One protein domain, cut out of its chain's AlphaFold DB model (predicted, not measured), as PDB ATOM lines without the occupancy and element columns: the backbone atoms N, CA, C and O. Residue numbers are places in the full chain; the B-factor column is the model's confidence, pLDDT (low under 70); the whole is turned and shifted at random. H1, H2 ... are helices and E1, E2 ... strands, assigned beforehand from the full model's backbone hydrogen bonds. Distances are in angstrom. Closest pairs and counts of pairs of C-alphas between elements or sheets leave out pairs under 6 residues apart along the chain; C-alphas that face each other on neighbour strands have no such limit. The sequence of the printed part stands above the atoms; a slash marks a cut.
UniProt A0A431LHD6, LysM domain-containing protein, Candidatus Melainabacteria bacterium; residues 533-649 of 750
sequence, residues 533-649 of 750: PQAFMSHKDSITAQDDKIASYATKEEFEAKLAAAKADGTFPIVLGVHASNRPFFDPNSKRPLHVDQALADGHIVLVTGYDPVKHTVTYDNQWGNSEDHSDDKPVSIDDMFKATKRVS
ATOM      1  N   PRO A 533     161.064 120.995 171.693       95.62
ATOM      2  CA  PRO A 533     162.450 121.192 171.267       95.62
ATOM      3  C   PRO A 533     163.020 120.044 170.424       95.62
ATOM      4  O   PRO A 533     163.854 120.257 169.549       95.62
ATOM      5  N   GLN A 534     162.544 118.820 170.652       95.50
ATOM      6  CA  GLN A 534     162.931 117.621 169.910       95.50
ATOM      7  C   GLN A 534     162.487 117.636 168.442       95.50
ATOM      8  O   GLN A 534     163.013 116.860 167.648       95.50
ATOM      9  N   ALA A 535     161.526 118.493 168.078       96.50
ATOM     10  CA  ALA A 535     161.087 118.670 166.697       96.50
ATOM     11  C   ALA A 535     162.044 119.548 165.872       96.50
ATOM     12  O   ALA A 535     161.859 119.663 164.662       96.50
ATOM     13  N   PHE A 536     163.053 120.144 166.513       96.88
ATOM     14  CA  PHE A 536     164.033 121.037 165.908       96.88
ATOM     15  C   PHE A 536     165.431 120.470 166.133       96.88
ATOM     16  O   PHE A 536     165.833 120.222 167.270       96.88
ATOM     17  N   MET A 537     166.168 120.245 165.050       96.19
ATOM     18  CA  MET A 537     167.470 119.592 165.094       96.19
ATOM     19  C   MET A 537     168.524 120.387 164.329       96.19
ATOM     20  O   MET A 537     168.313 120.801 163.189       96.19
ATOM     21  N   SER A 538     169.701 120.541 164.935       94.94
ATOM     22  CA  SER A 538     170.847 121.208 164.311       94.94
ATOM     23  C   SER A 538     172.160 120.543 164.716       94.94
ATOM     24  O   SER A 538     172.309 120.056 165.840       94.94
ATOM     25  N   HIS A 539     173.123 120.505 163.797       94.62
ATOM     26  CA  HIS A 539     174.469 120.038 164.110       94.62
ATOM     27  C   HIS A 539     175.147 121.036 165.057       94.62
ATOM     28  O   HIS A 539     175.039 122.238 164.837       94.62
ATOM     29  N   LYS A 540     175.896 120.579 166.068       90.50
ATOM     30  CA  LYS A 540     176.533 121.457 167.081       90.50
ATOM     31  C   LYS A 540     177.468 122.538 166.512       90.50
ATOM     32  O   LYS A 540     177.707 123.544 167.161       90.50
ATOM     33  N   ASP A 541     178.013 122.294 165.321       84.25
ATOM     34  CA  ASP A 541     178.930 123.208 164.625       84.25
ATOM     35  C   ASP A 541     178.178 124.151 163.667       84.25
ATOM     36  O   ASP A 541     178.789 124.935 162.941       84.25
ATOM     37  N   SER A 542     176.847 124.051 163.610       82.69
ATOM     38  CA  SER A 542     176.030 125.018 162.895       82.69
ATOM     39  C   SER A 542     175.993 126.324 163.679       82.69
ATOM     40  O   SER A 542     175.756 126.336 164.883       82.69
ATOM     41  N   ILE A 543     176.110 127.445 162.968       68.69
ATOM     42  CA  ILE A 543     175.906 128.783 163.548       68.69
ATOM     43  C   ILE A 543     174.484 128.912 164.110       68.69
ATOM     44  O   ILE A 543     174.247 129.645 165.059       68.69
ATOM     45  N   THR A 544     173.537 128.140 163.575       66.19
ATOM     46  CA  THR A 544     172.154 128.119 164.055       66.19
ATOM     47  C   THR A 544     171.948 127.228 165.287       66.19
ATOM     48  O   THR A 544     170.843 127.193 165.817       66.19
ATOM     49  N   ALA A 545     172.975 126.502 165.752       65.25
ATOM     50  CA  ALA A 545     172.926 125.638 166.938       65.25
ATOM     51  C   ALA A 545     173.342 126.350 168.239       65.25
ATOM     52  O   ALA A 545     173.690 125.686 169.210       65.25
ATOM     53  N   GLN A 546     173.305 127.686 168.267       64.12
ATOM     54  CA  GLN A 546     173.678 128.496 169.434       64.12
ATOM     55  C   GLN A 546     172.805 128.283 170.683       64.12
ATOM     56  O   GLN A 546     173.136 128.822 171.734       64.12
ATOM     57  N   ASP A 547     171.721 127.508 170.605       67.56
ATOM     58  CA  ASP A 547     170.767 127.354 171.705       67.56
ATOM     59  C   ASP A 547     170.763 125.931 172.285       67.56
ATOM     60  O   ASP A 547     170.743 124.928 171.564       67.56
ATOM     61  N   ASP A 548     170.756 125.866 173.616       77.06
ATOM     62  CA  ASP A 548     170.643 124.651 174.415       77.06
ATOM     63  C   ASP A 548     169.216 124.077 174.437       77.06
ATOM     64  O   ASP A 548     169.012 122.936 174.864       77.06
ATOM     65  N   LYS A 549     168.231 124.832 173.940       89.19
ATOM     66  CA  LYS A 549     166.828 124.428 173.891       89.19
ATOM     67  C   LYS A 549     166.540 123.405 172.815       89.19
ATOM     68  O   LYS A 549     165.688 122.567 173.059       89.19
ATOM     69  N   ILE A 550     167.175 123.446 171.642       93.19
ATOM     70  CA  ILE A 550     166.857 122.508 170.548       93.19
ATOM     71  C   ILE A 550     167.667 121.210 170.633       93.19
ATOM     72  O   ILE A 550     168.712 121.131 171.280       93.19
ATOM     73  N   ALA A 551     167.220 120.164 169.935       94.31
ATOM     74  CA  ALA A 551     167.958 118.909 169.887       94.31
ATOM     75  C   ALA A 551     169.232 119.032 169.026       94.31
ATOM     76  O   ALA A 551     169.211 118.856 167.811       94.31
ATOM     77  N   SER A 552     170.377 119.251 169.674       94.31
ATOM     78  CA  SER A 552     171.689 119.262 169.013       94.31
ATOM     79  C   SER A 552     172.322 117.869 168.912       94.31
ATOM     80  O   SER A 552     171.971 116.959 169.671       94.31
ATOM     81  N   TYR A 553     173.237 117.679 167.958       95.38
ATOM     82  CA  TYR A 553     174.030 116.454 167.780       95.38
ATOM     83  C   TYR A 553     175.416 116.764 167.198       95.38
ATOM     84  O   TYR A 553     175.611 117.765 166.509       95.38
ATOM     85  N   ALA A 554     176.387 115.898 167.484       94.25
ATOM     86  CA  ALA A 554     177.791 116.044 167.092       94.25
ATOM     87  C   ALA A 554     178.281 114.963 166.127       94.25
ATOM     88  O   ALA A 554     179.237 115.165 165.373       94.25
ATOM     89  N   THR A 555     177.672 113.785 166.209       96.50
ATOM     90  CA  THR A 555     178.094 112.586 165.491       96.50
ATOM     91  C   THR A 555     176.946 112.034 164.663       96.50
ATOM     92  O   THR A 555     175.777 112.365 164.880       96.50
ATOM     93  N   LYS A 556     177.290 111.185 163.694       97.62
ATOM     94  CA  LYS A 556     176.302 110.519 162.848       97.62
ATOM     95  C   LYS A 556     175.399 109.629 163.699       97.62
ATOM     96  O   LYS A 556     174.191 109.613 163.506       97.62
ATOM     97  N   GLU A 557     175.990 108.927 164.658       98.19
ATOM     98  CA  GLU A 557     175.311 108.000 165.555       98.19
ATOM     99  C   GLU A 557     174.297 108.730 166.448       98.19
ATOM    100  O   GLU A 557     173.182 108.249 166.632       98.19
ATOM    101  N   GLU A 558     174.643 109.916 166.962       98.06
ATOM    102  CA  GLU A 558     173.709 110.760 167.720       98.06
ATOM    103  C   GLU A 558     172.566 111.291 166.852       98.06
ATOM    104  O   GLU A 558     171.412 111.285 167.289       98.06
ATOM    105  N   PHE A 559     172.873 111.749 165.634       98.12
ATOM    106  CA  PHE A 559     171.868 112.218 164.681       98.12
ATOM    107  C   PHE A 559     170.861 111.111 164.359       98.12
ATOM    108  O   PHE A 559     169.648 111.288 164.481       98.12
ATOM    109  N   GLU A 560     171.376 109.934 164.026       98.31
ATOM    110  CA  GLU A 560     170.595 108.746 163.730       98.31
ATOM    111  C   GLU A 560     169.741 108.294 164.923       98.31
ATOM    112  O   GLU A 560     168.546 108.032 164.768       98.31
ATOM    113  N   ALA A 561     170.311 108.275 166.130       98.31
ATOM    114  CA  ALA A 561     169.577 107.937 167.346       98.31
ATOM    115  C   ALA A 561     168.413 108.907 167.612       98.31
ATOM    116  O   ALA A 561     167.338 108.474 168.030       98.31
ATOM    117  N   LYS A 562     168.588 110.205 167.334       98.06
ATOM    118  CA  LYS A 562     167.527 111.214 167.483       98.06
ATOM    119  C   LYS A 562     166.412 111.040 166.458       98.06
ATOM    120  O   LYS A 562     165.246 111.137 166.832       98.06
ATOM    121  N   LEU A 563     166.734 110.719 165.203       98.44
ATOM    122  CA  LEU A 563     165.718 110.391 164.193       98.44
ATOM    123  C   LEU A 563     164.959 109.102 164.545       98.44
ATOM    124  O   LEU A 563     163.741 109.029 164.371       98.44
ATOM    125  N   ALA A 564     165.653 108.095 165.080       98.19
ATOM    126  CA  ALA A 564     165.028 106.866 165.560       98.19
ATOM    127  C   ALA A 564     164.071 107.131 166.735       98.19
ATOM    128  O   ALA A 564     162.948 106.625 166.729       98.19
ATOM    129  N   ALA A 565     164.486 107.957 167.701       97.81
ATOM    130  CA  ALA A 565     163.642 108.379 168.819       97.81
ATOM    131  C   ALA A 565     162.413 109.156 168.328       97.81
ATOM    132  O   ALA A 565     161.289 108.790 168.655       97.81
ATOM    133  N   ALA A 566     162.601 110.129 167.432       97.12
ATOM    134  CA  ALA A 566     161.500 110.880 166.834       97.12
ATOM    135  C   ALA A 566     160.473 109.984 166.121       97.12
ATOM    136  O   ALA A 566     159.266 110.238 166.166       97.12
ATOM    137  N   LYS A 567     160.939 108.901 165.482       96.62
ATOM    138  CA  LYS A 567     160.066 107.907 164.844       96.62
ATOM    139  C   LYS A 567     159.260 107.135 165.879       96.62
ATOM    140  O   LYS A 567     158.060 106.957 165.694       96.62
ATOM    141  N   ALA A 568     159.926 106.662 166.930       96.62
ATOM    142  CA  ALA A 568     159.297 105.899 168.003       96.62
ATOM    143  C   ALA A 568     158.249 106.733 168.757       96.62
ATOM    144  O   ALA A 568     157.177 106.222 169.073       96.62
ATOM    145  N   ASP A 569     158.533 108.019 168.959       95.81
ATOM    146  CA  ASP A 569     157.670 108.957 169.679       95.81
ATOM    147  C   ASP A 569     156.578 109.576 168.788       95.81
ATOM    148  O   ASP A 569     155.719 110.315 169.269       95.81
ATOM    149  N   GLY A 570     156.604 109.309 167.476       94.81
ATOM    150  CA  GLY A 570     155.648 109.869 166.521       94.81
ATOM    151  C   GLY A 570     155.728 111.394 166.412       94.81
ATOM    152  O   GLY A 570     154.700 112.052 166.235       94.81
ATOM    153  N   THR A 571     156.921 111.985 166.539       95.12
ATOM    154  CA  THR A 571     157.125 113.450 166.543       95.12
ATOM    155  C   THR A 571     157.439 114.038 165.168       95.12
ATOM    156  O   THR A 571     157.460 115.265 165.033       95.12
ATOM    157  N   PHE A 572     157.602 113.201 164.136       96.94
ATOM    158  CA  PHE A 572     157.738 113.644 162.747       96.94
ATOM    159  C   PHE A 572     156.577 114.566 162.313       96.94
ATOM    160  O   PHE A 572     155.446 114.409 162.789       96.94
ATOM    161  N   PRO A 573     156.833 115.532 161.416       97.94
ATOM    162  CA  PRO A 573     158.112 115.778 160.739       97.94
ATOM    163  C   PRO A 573     159.119 116.631 161.545       97.94
ATOM    164  O   PRO A 573     158.710 117.458 162.351       97.94
ATOM    165  N   ILE A 574     160.427 116.459 161.340       98.31
ATOM    166  CA  ILE A 574     161.492 117.169 162.082       98.31
ATOM    167  C   ILE A 574     162.046 118.334 161.264       98.31
ATOM    168  O   ILE A 574     162.454 118.150 160.121       98.31
ATOM    169  N   VAL A 575     162.118 119.521 161.858       97.50
ATOM    170  CA  VAL A 575     162.795 120.684 161.273       97.50
ATOM    171  C   VAL A 575     164.305 120.507 161.435       97.50
ATOM    172  O   VAL A 575     164.800 120.420 162.559       97.50
ATOM    173  N   LEU A 576     165.041 120.463 160.325       97.19
ATOM    174  CA  LEU A 576     166.474 120.171 160.301       97.19
ATOM    175  C   LEU A 576     167.269 121.284 159.618       97.19
ATOM    176  O   LEU A 576     166.953 121.697 158.504       97.19
ATOM    177  N   GLY A 577     168.344 121.715 160.277       95.31
ATOM    178  CA  GLY A 577     169.304 122.670 159.734       95.31
ATOM    179  C   GLY A 577     170.326 121.957 158.862       95.31
ATOM    180  O   GLY A 577     170.956 120.994 159.302       95.31
ATOM    181  N   VAL A 578     170.491 122.430 157.630       95.25
ATOM    182  CA  VAL A 578     171.405 121.855 156.639       95.25
ATOM    183  C   VAL A 578     172.201 122.946 155.926       95.25
ATOM    184  O   VAL A 578     171.883 124.130 155.984       95.25
ATOM    185  N   HIS A 579     173.249 122.529 155.230       93.62
ATOM    186  CA  HIS A 579     174.090 123.352 154.378       93.62
ATOM    187  C   HIS A 579     173.843 122.966 152.924       93.62
ATOM    188  O   HIS A 579     174.245 121.892 152.463       93.62
ATOM    189  N   ALA A 580     173.191 123.860 152.190       93.12
ATOM    190  CA  ALA A 580     172.757 123.659 150.817       93.12
ATOM    191  C   ALA A 580     173.906 123.427 149.832       93.12
ATOM    192  O   ALA A 580     173.682 122.925 148.734       93.12
ATOM    193  N   SER A 581     175.148 123.739 150.212       92.38
ATOM    194  CA  SER A 581     176.320 123.420 149.395       92.38
ATOM    195  C   SER A 581     176.737 121.953 149.484       92.38
ATOM    196  O   SER A 581     177.674 121.547 148.796       92.38
ATOM    197  N   ASN A 582     176.100 121.128 150.307       93.31
ATOM    198  CA  ASN A 582     176.350 119.692 150.347       93.31
ATOM    199  C   ASN A 582     175.340 118.915 149.510       93.31
ATOM    200  O   ASN A 582     174.231 119.371 149.242       93.31
ATOM    201  N   ARG A 583     175.703 117.683 149.147       93.50
ATOM    202  CA  ARG A 583     174.700 116.693 148.743       93.50
ATOM    203  C   ARG A 583     173.746 116.447 149.915       93.50
ATOM    204  O   ARG A 583     174.218 116.482 151.045       93.50
ATOM    205  N   PRO A 584     172.458 116.173 149.669       94.31
ATOM    206  CA  PRO A 584     171.798 116.026 148.361       94.31
ATOM    207  C   PRO A 584     171.460 117.350 147.642       94.31
ATOM    208  O   PRO A 584     171.183 117.323 146.447       94.31
ATOM    209  N   PHE A 585     171.532 118.491 148.328       93.12
ATOM    210  CA  PHE A 585     171.084 119.809 147.842       93.12
ATOM    211  C   PHE A 585     171.924 120.384 146.697       93.12
ATOM    212  O   PHE A 585     171.433 121.123 145.843       93.12
ATOM    213  N   PHE A 586     173.200 120.014 146.653       91.62
ATOM    214  CA  PHE A 586     174.126 120.435 145.621       91.62
ATOM    215  C   PHE A 586     174.902 119.248 145.060       91.62
ATOM    216  O   PHE A 586     175.613 118.539 145.775       91.62
ATOM    217  N   ASP A 587     174.826 119.063 143.739       90.38
ATOM    218  CA  ASP A 587     175.715 118.143 143.038       90.38
ATOM    219  C   ASP A 587     176.972 118.884 142.543       90.38
ATOM    220  O   ASP A 587     176.883 119.683 141.596       90.38
ATOM    221  N   PRO A 588     178.164 118.597 143.107       85.00
ATOM    222  CA  PRO A 588     179.420 119.200 142.666       85.00
ATOM    223  C   PRO A 588     179.794 118.842 141.226       85.00
ATOM    224  O   PRO A 588     180.601 119.551 140.624       85.00
ATOM    225  N   ASN A 589     179.160 117.835 140.622       87.00
ATOM    226  CA  ASN A 589     179.355 117.501 139.209       87.00
ATOM    227  C   ASN A 589     178.348 118.183 138.268       87.00
ATOM    228  O   ASN A 589     178.471 118.059 137.048       87.00
ATOM    229  N   SER A 590     177.364 118.913 138.802       87.69
ATOM    230  CA  SER A 590     176.396 119.636 137.980       87.69
ATOM    231  C   SER A 590     177.064 120.749 137.165       87.69
ATOM    232  O   SER A 590     178.081 121.319 137.552       87.69
ATOM    233  N   LYS A 591     176.454 121.125 136.037       86.31
ATOM    234  CA  LYS A 591     176.905 122.277 135.234       86.31
ATOM    235  C   LYS A 591     176.538 123.632 135.856       86.31
ATOM    236  O   LYS A 591     176.904 124.664 135.299       86.31
ATOM    237  N   ARG A 592     175.795 123.646 136.974       85.25
ATOM    238  CA  ARG A 592     175.423 124.881 137.680       85.25
ATOM    239  C   ARG A 592     176.698 125.574 138.177       85.25
ATOM    240  O   ARG A 592     177.581 124.861 138.648       85.25
ATOM    241  N   PRO A 593     176.839 126.907 138.083       85.06
ATOM    242  CA  PRO A 593     178.011 127.616 138.596       85.06
ATOM    243  C   PRO A 593     178.326 127.270 140.060       85.06
ATOM    244  O   PRO A 593     177.425 126.988 140.845       85.06
ATOM    245  N   LEU A 594     179.611 127.290 140.433       85.38
ATOM    246  CA  LEU A 594     179.988 127.255 141.848       85.38
ATOM    247  C   LEU A 594     179.673 128.628 142.448       85.38
ATOM    248  O   LEU A 594     180.349 129.604 142.123       85.38
ATOM    249  N   HIS A 595     178.670 128.702 143.315       85.94
ATOM    250  CA  HIS A 595     178.337 129.908 144.072       85.94
ATOM    251  C   HIS A 595     179.244 130.024 145.303       85.94
ATOM    252  O   HIS A 595     178.805 129.916 146.440       85.94
ATOM    253  N   VAL A 596     180.553 130.185 145.076       87.06
ATOM    254  CA  VAL A 596     181.562 130.243 146.153       87.06
ATOM    255  C   VAL A 596     181.318 131.415 147.109       87.06
ATOM    256  O   VAL A 596     181.656 131.351 148.287       87.06
ATOM    257  N   ASP A 597     180.683 132.476 146.618       82.81
ATOM    258  CA  ASP A 597     180.195 133.599 147.414       82.81
ATOM    259  C   ASP A 597     179.168 133.190 148.478       82.81
ATOM    260  O   ASP A 597     179.100 133.837 149.517       82.81
ATOM    261  N   GLN A 598     178.449 132.085 148.281       81.19
ATOM    262  CA  GLN A 598     177.490 131.541 149.242       81.19
ATOM    263  C   GLN A 598     178.112 130.519 150.203       81.19
ATOM    264  O   GLN A 598     177.405 130.000 151.055       81.19
ATOM    265  N   ALA A 599     179.423 130.250 150.134       81.56
ATOM    266  CA  ALA A 599     180.077 129.241 150.976       81.56
ATOM    267  C   ALA A 599     179.887 129.463 152.491       81.56
ATOM    268  O   ALA A 599     179.975 128.511 153.260       81.56
ATOM    269  N   LEU A 600     179.640 130.706 152.924       77.25
ATOM    270  CA  LEU A 600     179.344 131.030 154.326       77.25
ATOM    271  C   LEU A 600     177.857 131.068 154.654       77.25
ATOM    272  O   LEU A 600     177.484 130.934 155.819       77.25
ATOM    273  N   ALA A 601     177.050 131.282 153.625       78.25
ATOM    274  CA  ALA A 601     175.662 131.692 153.696       78.25
ATOM    275  C   ALA A 601     174.732 130.575 153.184       78.25
ATOM    276  O   ALA A 601     173.578 130.805 152.849       78.25
ATOM    277  N   ASP A 602     175.223 129.343 153.118       86.38
ATOM    278  CA  ASP A 602     174.508 128.203 152.552       86.38
ATOM    279  C   ASP A 602     173.567 127.506 153.539       86.38
ATOM    280  O   ASP A 602     173.099 126.405 153.256       86.38
ATOM    281  N   GLY A 603     173.294 128.119 154.692       89.81
ATOM    282  CA  GLY A 603     172.325 127.602 155.647       89.81
ATOM    283  C   GLY A 603     170.941 127.484 155.009       89.81
ATOM    284  O   GLY A 603     170.434 128.433 154.412       89.81
ATOM    285  N   HIS A 604     170.321 126.323 155.167       93.81
ATOM    286  CA  HIS A 604     168.965 126.032 154.722       93.81
ATOM    287  C   HIS A 604     168.239 125.226 155.797       93.81
ATOM    288  O   HIS A 604     168.866 124.589 156.648       93.81
ATOM    289  N   ILE A 605     166.915 125.272 155.768       94.38
ATOM    290  CA  ILE A 605     166.058 124.494 156.655       94.38
ATOM    291  C   ILE A 605     165.256 123.547 155.785       94.38
ATOM    292  O   ILE A 605     164.693 123.988 154.793       94.38
ATOM    293  N   VAL A 606     165.202 122.276 156.173       96.69
ATOM    294  CA  VAL A 606     164.341 121.271 155.546       96.69
ATOM    295  C   VAL A 606     163.444 120.612 156.571       96.69
ATOM    296  O   VAL A 606     163.715 120.643 157.776       96.69
ATOM    297  N   LEU A 607     162.388 119.972 156.084       97.56
ATOM    298  CA  LEU A 607     161.456 119.242 156.917       97.56
ATOM    299  C   LEU A 607     161.637 117.740 156.683       97.56
ATOM    300  O   LEU A 607     161.180 117.190 155.687       97.56
ATOM    301  N   VAL A 608     162.323 117.054 157.593       98.31
ATOM    302  CA  VAL A 608     162.494 115.600 157.529       98.31
ATOM    303  C   VAL A 608     161.147 114.941 157.788       98.31
ATOM    304  O   VAL A 608     160.578 115.092 158.868       98.31
ATOM    305  N   THR A 609     160.634 114.201 156.813       97.62
ATOM    306  CA  THR A 609     159.301 113.586 156.850       97.62
ATOM    307  C   THR A 609     159.335 112.139 157.327       97.62
ATOM    308  O   THR A 609     158.329 111.639 157.830       97.62
ATOM    309  N   GLY A 610     160.494 111.481 157.265       97.88
ATOM    310  CA  GLY A 610     160.645 110.114 157.741       97.88
ATOM    311  C   GLY A 610     162.088 109.626 157.831       97.88
ATOM    312  O   GLY A 610     163.032 110.226 157.315       97.88
ATOM    313  N   TYR A 611     162.247 108.495 158.516       98.50
ATOM    314  CA  TYR A 611     163.515 107.788 158.675       98.50
ATOM    315  C   TYR A 611     163.282 106.269 158.654       98.50
ATOM    316  O   TYR A 611     162.385 105.752 159.330       98.50
ATOM    317  N   ASP A 612     164.069 105.535 157.872       98.31
ATOM    318  CA  ASP A 612     164.070 104.071 157.806       98.31
ATOM    319  C   ASP A 612     165.330 103.533 158.510       98.31
ATOM    320  O   ASP A 612     166.416 103.596 157.925       98.31
ATOM    321  N   PRO A 613     165.213 102.981 159.736       97.44
ATOM    322  CA  PRO A 613     166.362 102.486 160.493       97.44
ATOM    323  C   PRO A 613     166.973 101.201 159.932       97.44
ATOM    324  O   PRO A 613     168.080 100.844 160.312       97.44
ATOM    325  N   VAL A 614     166.269 100.484 159.050       97.75
ATOM    326  CA  VAL A 614     166.798  99.263 158.428       97.75
ATOM    327  C   VAL A 614     167.658  99.623 157.224       97.75
ATOM    328  O   VAL A 614     168.713  99.029 157.008       97.75
ATOM    329  N   LYS A 615     167.203 100.593 156.428       98.06
ATOM    330  CA  LYS A 615     167.937 101.063 155.246       98.06
ATOM    331  C   LYS A 615     168.937 102.167 155.558       98.06
ATOM    332  O   LYS A 615     169.760 102.468 154.700       98.06
ATOM    333  N   HIS A 616     168.861 102.759 156.751       98.06
ATOM    334  CA  HIS A 616     169.618 103.947 157.124       98.06
ATOM    335  C   HIS A 616     169.383 105.090 156.120       98.06
ATOM    336  O   HIS A 616     170.322 105.692 155.596       98.06
ATOM    337  N   THR A 617     168.109 105.355 155.809       98.56
ATOM    338  CA  THR A 617     167.709 106.389 154.843       98.56
ATOM    339  C   THR A 617     166.712 107.381 155.425       98.56
ATOM    340  O   THR A 617     165.909 107.034 156.288       98.56
ATOM    341  N   VAL A 618     166.744 108.606 154.911       98.44
ATOM    342  CA  VAL A 618     165.962 109.762 155.348       98.44
ATOM    343  C   VAL A 618     165.118 110.275 154.183       98.44
ATOM    344  O   VAL A 618     165.611 110.359 153.056       98.44
ATOM    345  N   THR A 619     163.869 110.638 154.458       98.38
ATOM    346  CA  THR A 619     163.002 111.374 153.530       98.38
ATOM    347  C   THR A 619     162.766 112.786 154.046       98.38
ATOM    348  O   THR A 619     162.740 113.013 155.259       98.38
ATOM    349  N   TYR A 620     162.656 113.756 153.143       97.56
ATOM    350  CA  TYR A 620     162.438 115.150 153.510       97.56
ATOM    351  C   TYR A 620     161.712 115.940 152.419       97.56
ATOM    352  O   TYR A 620     161.786 115.614 151.233       97.56
ATOM    353  N   ASP A 621     161.044 116.989 152.881       95.88
ATOM    354  CA  ASP A 621     160.373 118.038 152.123       95.88
ATOM    355  C   ASP A 621     161.277 119.277 152.050       95.88
ATOM    356  O   ASP A 621     161.809 119.737 153.075       95.88
ATOM    357  N   ASN A 622     161.488 119.773 150.833       94.06
ATOM    358  CA  ASN A 622     162.389 120.870 150.521       94.06
ATOM    359  C   ASN A 622     161.605 122.099 150.063       94.06
ATOM    360  O   ASN A 622     160.901 122.077 149.066       94.06
ATOM    361  N   GLN A 623     161.840 123.228 150.718       91.62
ATOM    362  CA  GLN A 623     161.056 124.453 150.554       91.62
ATOM    363  C   GLN A 623     161.394 125.218 149.255       91.62
ATOM    364  O   GLN A 623     160.905 126.331 149.052       91.62
ATOM    365  N   TRP A 624     162.230 124.629 148.389       89.81
ATOM    366  CA  TRP A 624     162.639 125.122 147.066       89.81
ATOM    367  C   TRP A 624     161.963 124.379 145.903       89.81
ATOM    368  O   TRP A 624     162.497 124.356 144.785       89.81
ATOM    369  N   GLY A 625     160.811 123.759 146.145       87.31
ATOM    370  CA  GLY A 625     160.036 123.062 145.132       87.31
ATOM    371  C   GLY A 625     160.109 121.551 145.252       87.31
ATOM    372  O   GLY A 625     161.190 120.968 145.353       87.31
ATOM    373  N   ASN A 626     158.965 120.908 145.016       86.81
ATOM    374  CA  ASN A 626     158.799 119.455 145.097       86.81
ATOM    375  C   ASN A 626     159.765 118.625 144.246       86.81
ATOM    376  O   ASN A 626     160.003 117.448 144.506       86.81
ATOM    377  N   SER A 627     160.330 119.200 143.182       88.38
ATOM    378  CA  SER A 627     161.331 118.489 142.375       88.38
ATOM    379  C   SER A 627     162.638 118.216 143.130       88.38
ATOM    380  O   SER A 627     163.412 117.342 142.726       88.38
ATOM    381  N   GLU A 628     162.876 118.969 144.203       90.38
ATOM    382  CA  GLU A 628     164.030 118.859 145.090       90.38
ATOM    383  C   GLU A 628     163.693 118.087 146.384       90.38
ATOM    384  O   GLU A 628     164.574 117.921 147.235       90.38
ATOM    385  N   ASP A 629     162.462 117.574 146.512       93.56
ATOM    386  CA  ASP A 629     162.056 116.673 147.588       93.56
ATOM    387  C   ASP A 629     162.723 115.306 147.455       93.56
ATOM    388  O   ASP A 629     163.178 114.858 146.386       93.56
ATOM    389  N   HIS A 630     162.751 114.614 148.586       95.38
ATOM    390  CA  HIS A 630     163.206 113.243 148.692       95.38
ATOM    391  C   HIS A 630     162.180 112.426 149.472       95.38
ATOM    392  O   HIS A 630     162.267 112.271 150.687       95.38
ATOM    393  N   SER A 631     161.196 111.914 148.740       94.38
ATOM    394  CA  SER A 631     160.124 111.027 149.199       94.38
ATOM    395  C   SER A 631     160.566 109.557 149.283       94.38
ATOM    396  O   SER A 631     161.722 109.217 149.026       94.38
ATOM    397  N   ASP A 632     159.645 108.660 149.649       93.56
ATOM    398  CA  ASP A 632     159.909 107.222 149.845       93.56
ATOM    399  C   ASP A 632     160.465 106.498 148.605       93.56
ATOM    400  O   ASP A 632     161.140 105.473 148.726       93.56
ATOM    401  N   ASP A 633     160.200 107.017 147.407       95.19
ATOM    402  CA  ASP A 633     160.726 106.519 146.133       95.19
ATOM    403  C   ASP A 633     162.138 107.038 145.810       95.19
ATOM    404  O   ASP A 633     162.832 106.463 144.964       95.19
ATOM    405  N   LYS A 634     162.596 108.084 146.507       96.31
ATOM    406  CA  LYS A 634     163.907 108.726 146.324       96.31
ATOM    407  C   LYS A 634     164.537 109.134 147.673       96.31
ATOM    408  O   LYS A 634     164.951 110.288 147.829       96.31
ATOM    409  N   PRO A 635     164.662 108.226 148.656       97.69
ATOM    410  CA  PRO A 635     165.192 108.593 149.960       97.69
ATOM    411  C   PRO A 635     166.706 108.856 149.881       97.69
ATOM    412  O   PRO A 635     167.396 108.382 148.973       97.69
ATOM    413  N   VAL A 636     167.243 109.609 150.840       98.12
ATOM    414  CA  VAL A 636     168.677 109.941 150.935       98.12
ATOM    415  C   VAL A 636     169.351 109.073 151.984       98.12
ATOM    416  O   VAL A 636     168.732 108.715 152.981       98.12
ATOM    417  N   SER A 637     170.619 108.714 151.779       98.19
ATOM    418  CA  SER A 637     171.374 107.986 152.800       98.19
ATOM    419  C   SER A 637     171.556 108.844 154.058       98.19
ATOM    420  O   SER A 637     171.719 110.064 153.978       98.19
ATOM    421  N   ILE A 638     171.565 108.220 155.236       98.06
ATOM    422  CA  ILE A 638     171.843 108.931 156.491       98.06
ATOM    423  C   ILE A 638     173.235 109.582 156.476       98.06
ATOM    424  O   ILE A 638     173.424 110.630 157.083       98.06
ATOM    425  N   ASP A 639     174.198 108.998 155.752       97.88
ATOM    426  CA  ASP A 639     175.546 109.545 155.575       97.88
ATOM    427  C   ASP A 639     175.532 110.861 154.796       97.88
ATOM    428  O   ASP A 639     176.128 111.843 155.240       97.88
ATOM    429  N   ASP A 640     174.824 110.899 153.664       97.06
ATOM    430  CA  ASP A 640     174.688 112.118 152.866       97.06
ATOM    431  C   ASP A 640     173.926 113.190 153.646       97.06
ATOM    432  O   ASP A 640     174.360 114.338 153.675       97.06
ATOM    433  N   MET A 641     172.837 112.820 154.331       97.94
ATOM    434  CA  MET A 641     172.076 113.772 155.142       97.94
ATOM    435  C   MET A 641     172.909 114.314 156.309       97.94
ATOM    436  O   MET A 641     172.992 115.524 156.487       97.94
ATOM    437  N   PHE A 642     173.599 113.457 157.070       97.62
ATOM    438  CA  PHE A 642     174.483 113.907 158.148       97.62
ATOM    439  C   PHE A 642     175.607 114.803 157.619       97.62
ATOM    440  O   PHE A 642     175.894 115.845 158.209       97.62
ATOM    441  N   LYS A 643     176.218 114.456 156.479       95.75
ATOM    442  CA  LYS A 643     177.201 115.330 155.826       95.75
ATOM    443  C   LYS A 643     176.578 116.678 155.452       95.75
ATOM    444  O   LYS A 643     177.230 117.701 155.634       95.75
ATOM    445  N   ALA A 644     175.326 116.693 154.996       96.12
ATOM    446  CA  ALA A 644     174.612 117.920 154.667       96.12
ATOM    447  C   ALA A 644     174.392 118.843 155.865       96.12
ATOM    448  O   ALA A 644     174.303 120.048 155.682       96.12
ATOM    449  N   THR A 645     174.359 118.314 157.086       95.19
ATOM    450  CA  THR A 645     174.207 119.122 158.310       95.19
ATOM    451  C   THR A 645     175.493 119.847 158.717       95.19
ATOM    452  O   THR A 645     175.483 120.665 159.632       95.19
ATOM    453  N   LYS A 646     176.609 119.581 158.025       92.50
ATOM    454  CA  LYS A 646     177.915 120.201 158.269       92.50
ATOM    455  C   LYS A 646     178.253 121.206 157.182       92.50
ATOM    456  O   LYS A 646     177.943 120.986 156.015       92.50
ATOM    457  N   ARG A 647     178.979 122.265 157.532       89.62
ATOM    458  CA  ARG A 647     179.572 123.168 156.536       89.62
ATOM    459  C   ARG A 647     180.507 122.394 155.607       89.62
ATOM    460  O   ARG A 647     181.243 121.511 156.047       89.62
ATOM    461  N   VAL A 648     180.504 122.753 154.324       90.69
ATOM    462  CA  VAL A 648     181.537 122.287 153.389       90.69
ATOM    463  C   VAL A 648     182.878 122.852 153.853       90.69
ATOM    464  O   VAL A 648     182.983 124.042 154.147       90.69
ATOM    465  N   SER A 649     183.900 122.005 153.935       90.81
ATOM    466  CA  SER A 649     185.228 122.431 154.373       90.81
ATOM    467  C   SER A 649     185.929 123.290 153.310       90.81
ATOM    468  O   SER A 649     185.583 123.247 152.121       90.81
TER     469      SER A 649
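What this domain is: This is residues 533 to 649 of the 750 residues of the protein "LysM domain-containing protein" of Candidatus Melainabacteria bacterium (UniProt A0A431LHD6). A strongly twisted sheet of five strands has two helices, H1 and H2, packed over one face, making two layers; residues 587 to 593 of the long loop between E3 and E4 stick out from this body. The 117 printed residues have two named helices and five named strands in the order E1 E2 H1 E3 E4 E5 H2; the class is mixed, helices and strands, with under half of the residues in named elements. The mixed sheet has the order E2 E1 E3 E4 E5. The whole is compact, with a radius of gyration of the C-alphas of 13.6 A and spans of 41 by 34 by 22 A.

How they stand to each other: E1, residues 536 to 539, is parallel to E3, residues 574 to 579, with N 537 and O 575 2.8 A apart, and to E2, residues 551 to 553, with N 551 and O 536 3.0 A apart, both within hydrogen-bond range. E3, E4, residues 603 to 612, and E5, residues 617 to 621, form a meander, each strand the antiparallel neighbour of the one before, in two hairpins; N 574 and O 608 are 2.8 A apart, N 621 and O 607 2.8 A. H1, residues 556 to 568, and H2, residues 638 to 644, are on the same face of the sheet. H1 touches H2 with residues 556 to 560 alone, at a steep tilt of 65 degrees, opposite ways; the closest C-alphas, of Lys 556 and Phe 642, are 6.1 A apart. E2, H1 and E3 form a split strand-helix-strand unit, its two strands running the same way with E1 between them, and a right-handed crossover. In H1 and H2 every O i to N i+4 pair is within hydrogen-bond range.

Where its parts are: E1 begins at C-alpha 536 (164.033, 121.037, 165.908). E4 is 25.0 A long and bends by 69 degrees at residue 609; H1 is 18.4 A long and E3 16.0 A. H2 ends at C-alpha 644 (174.612, 117.920, 154.667).

The domain as a whole: The C-alphas farthest apart, of Asp 569 and Lys 591, are 41.6 A apart. The printed part has no cut; the links E1 to E2, E3 to E4 and E5 to H2 are long. Confidence is low at residues 543 to 547, under 70.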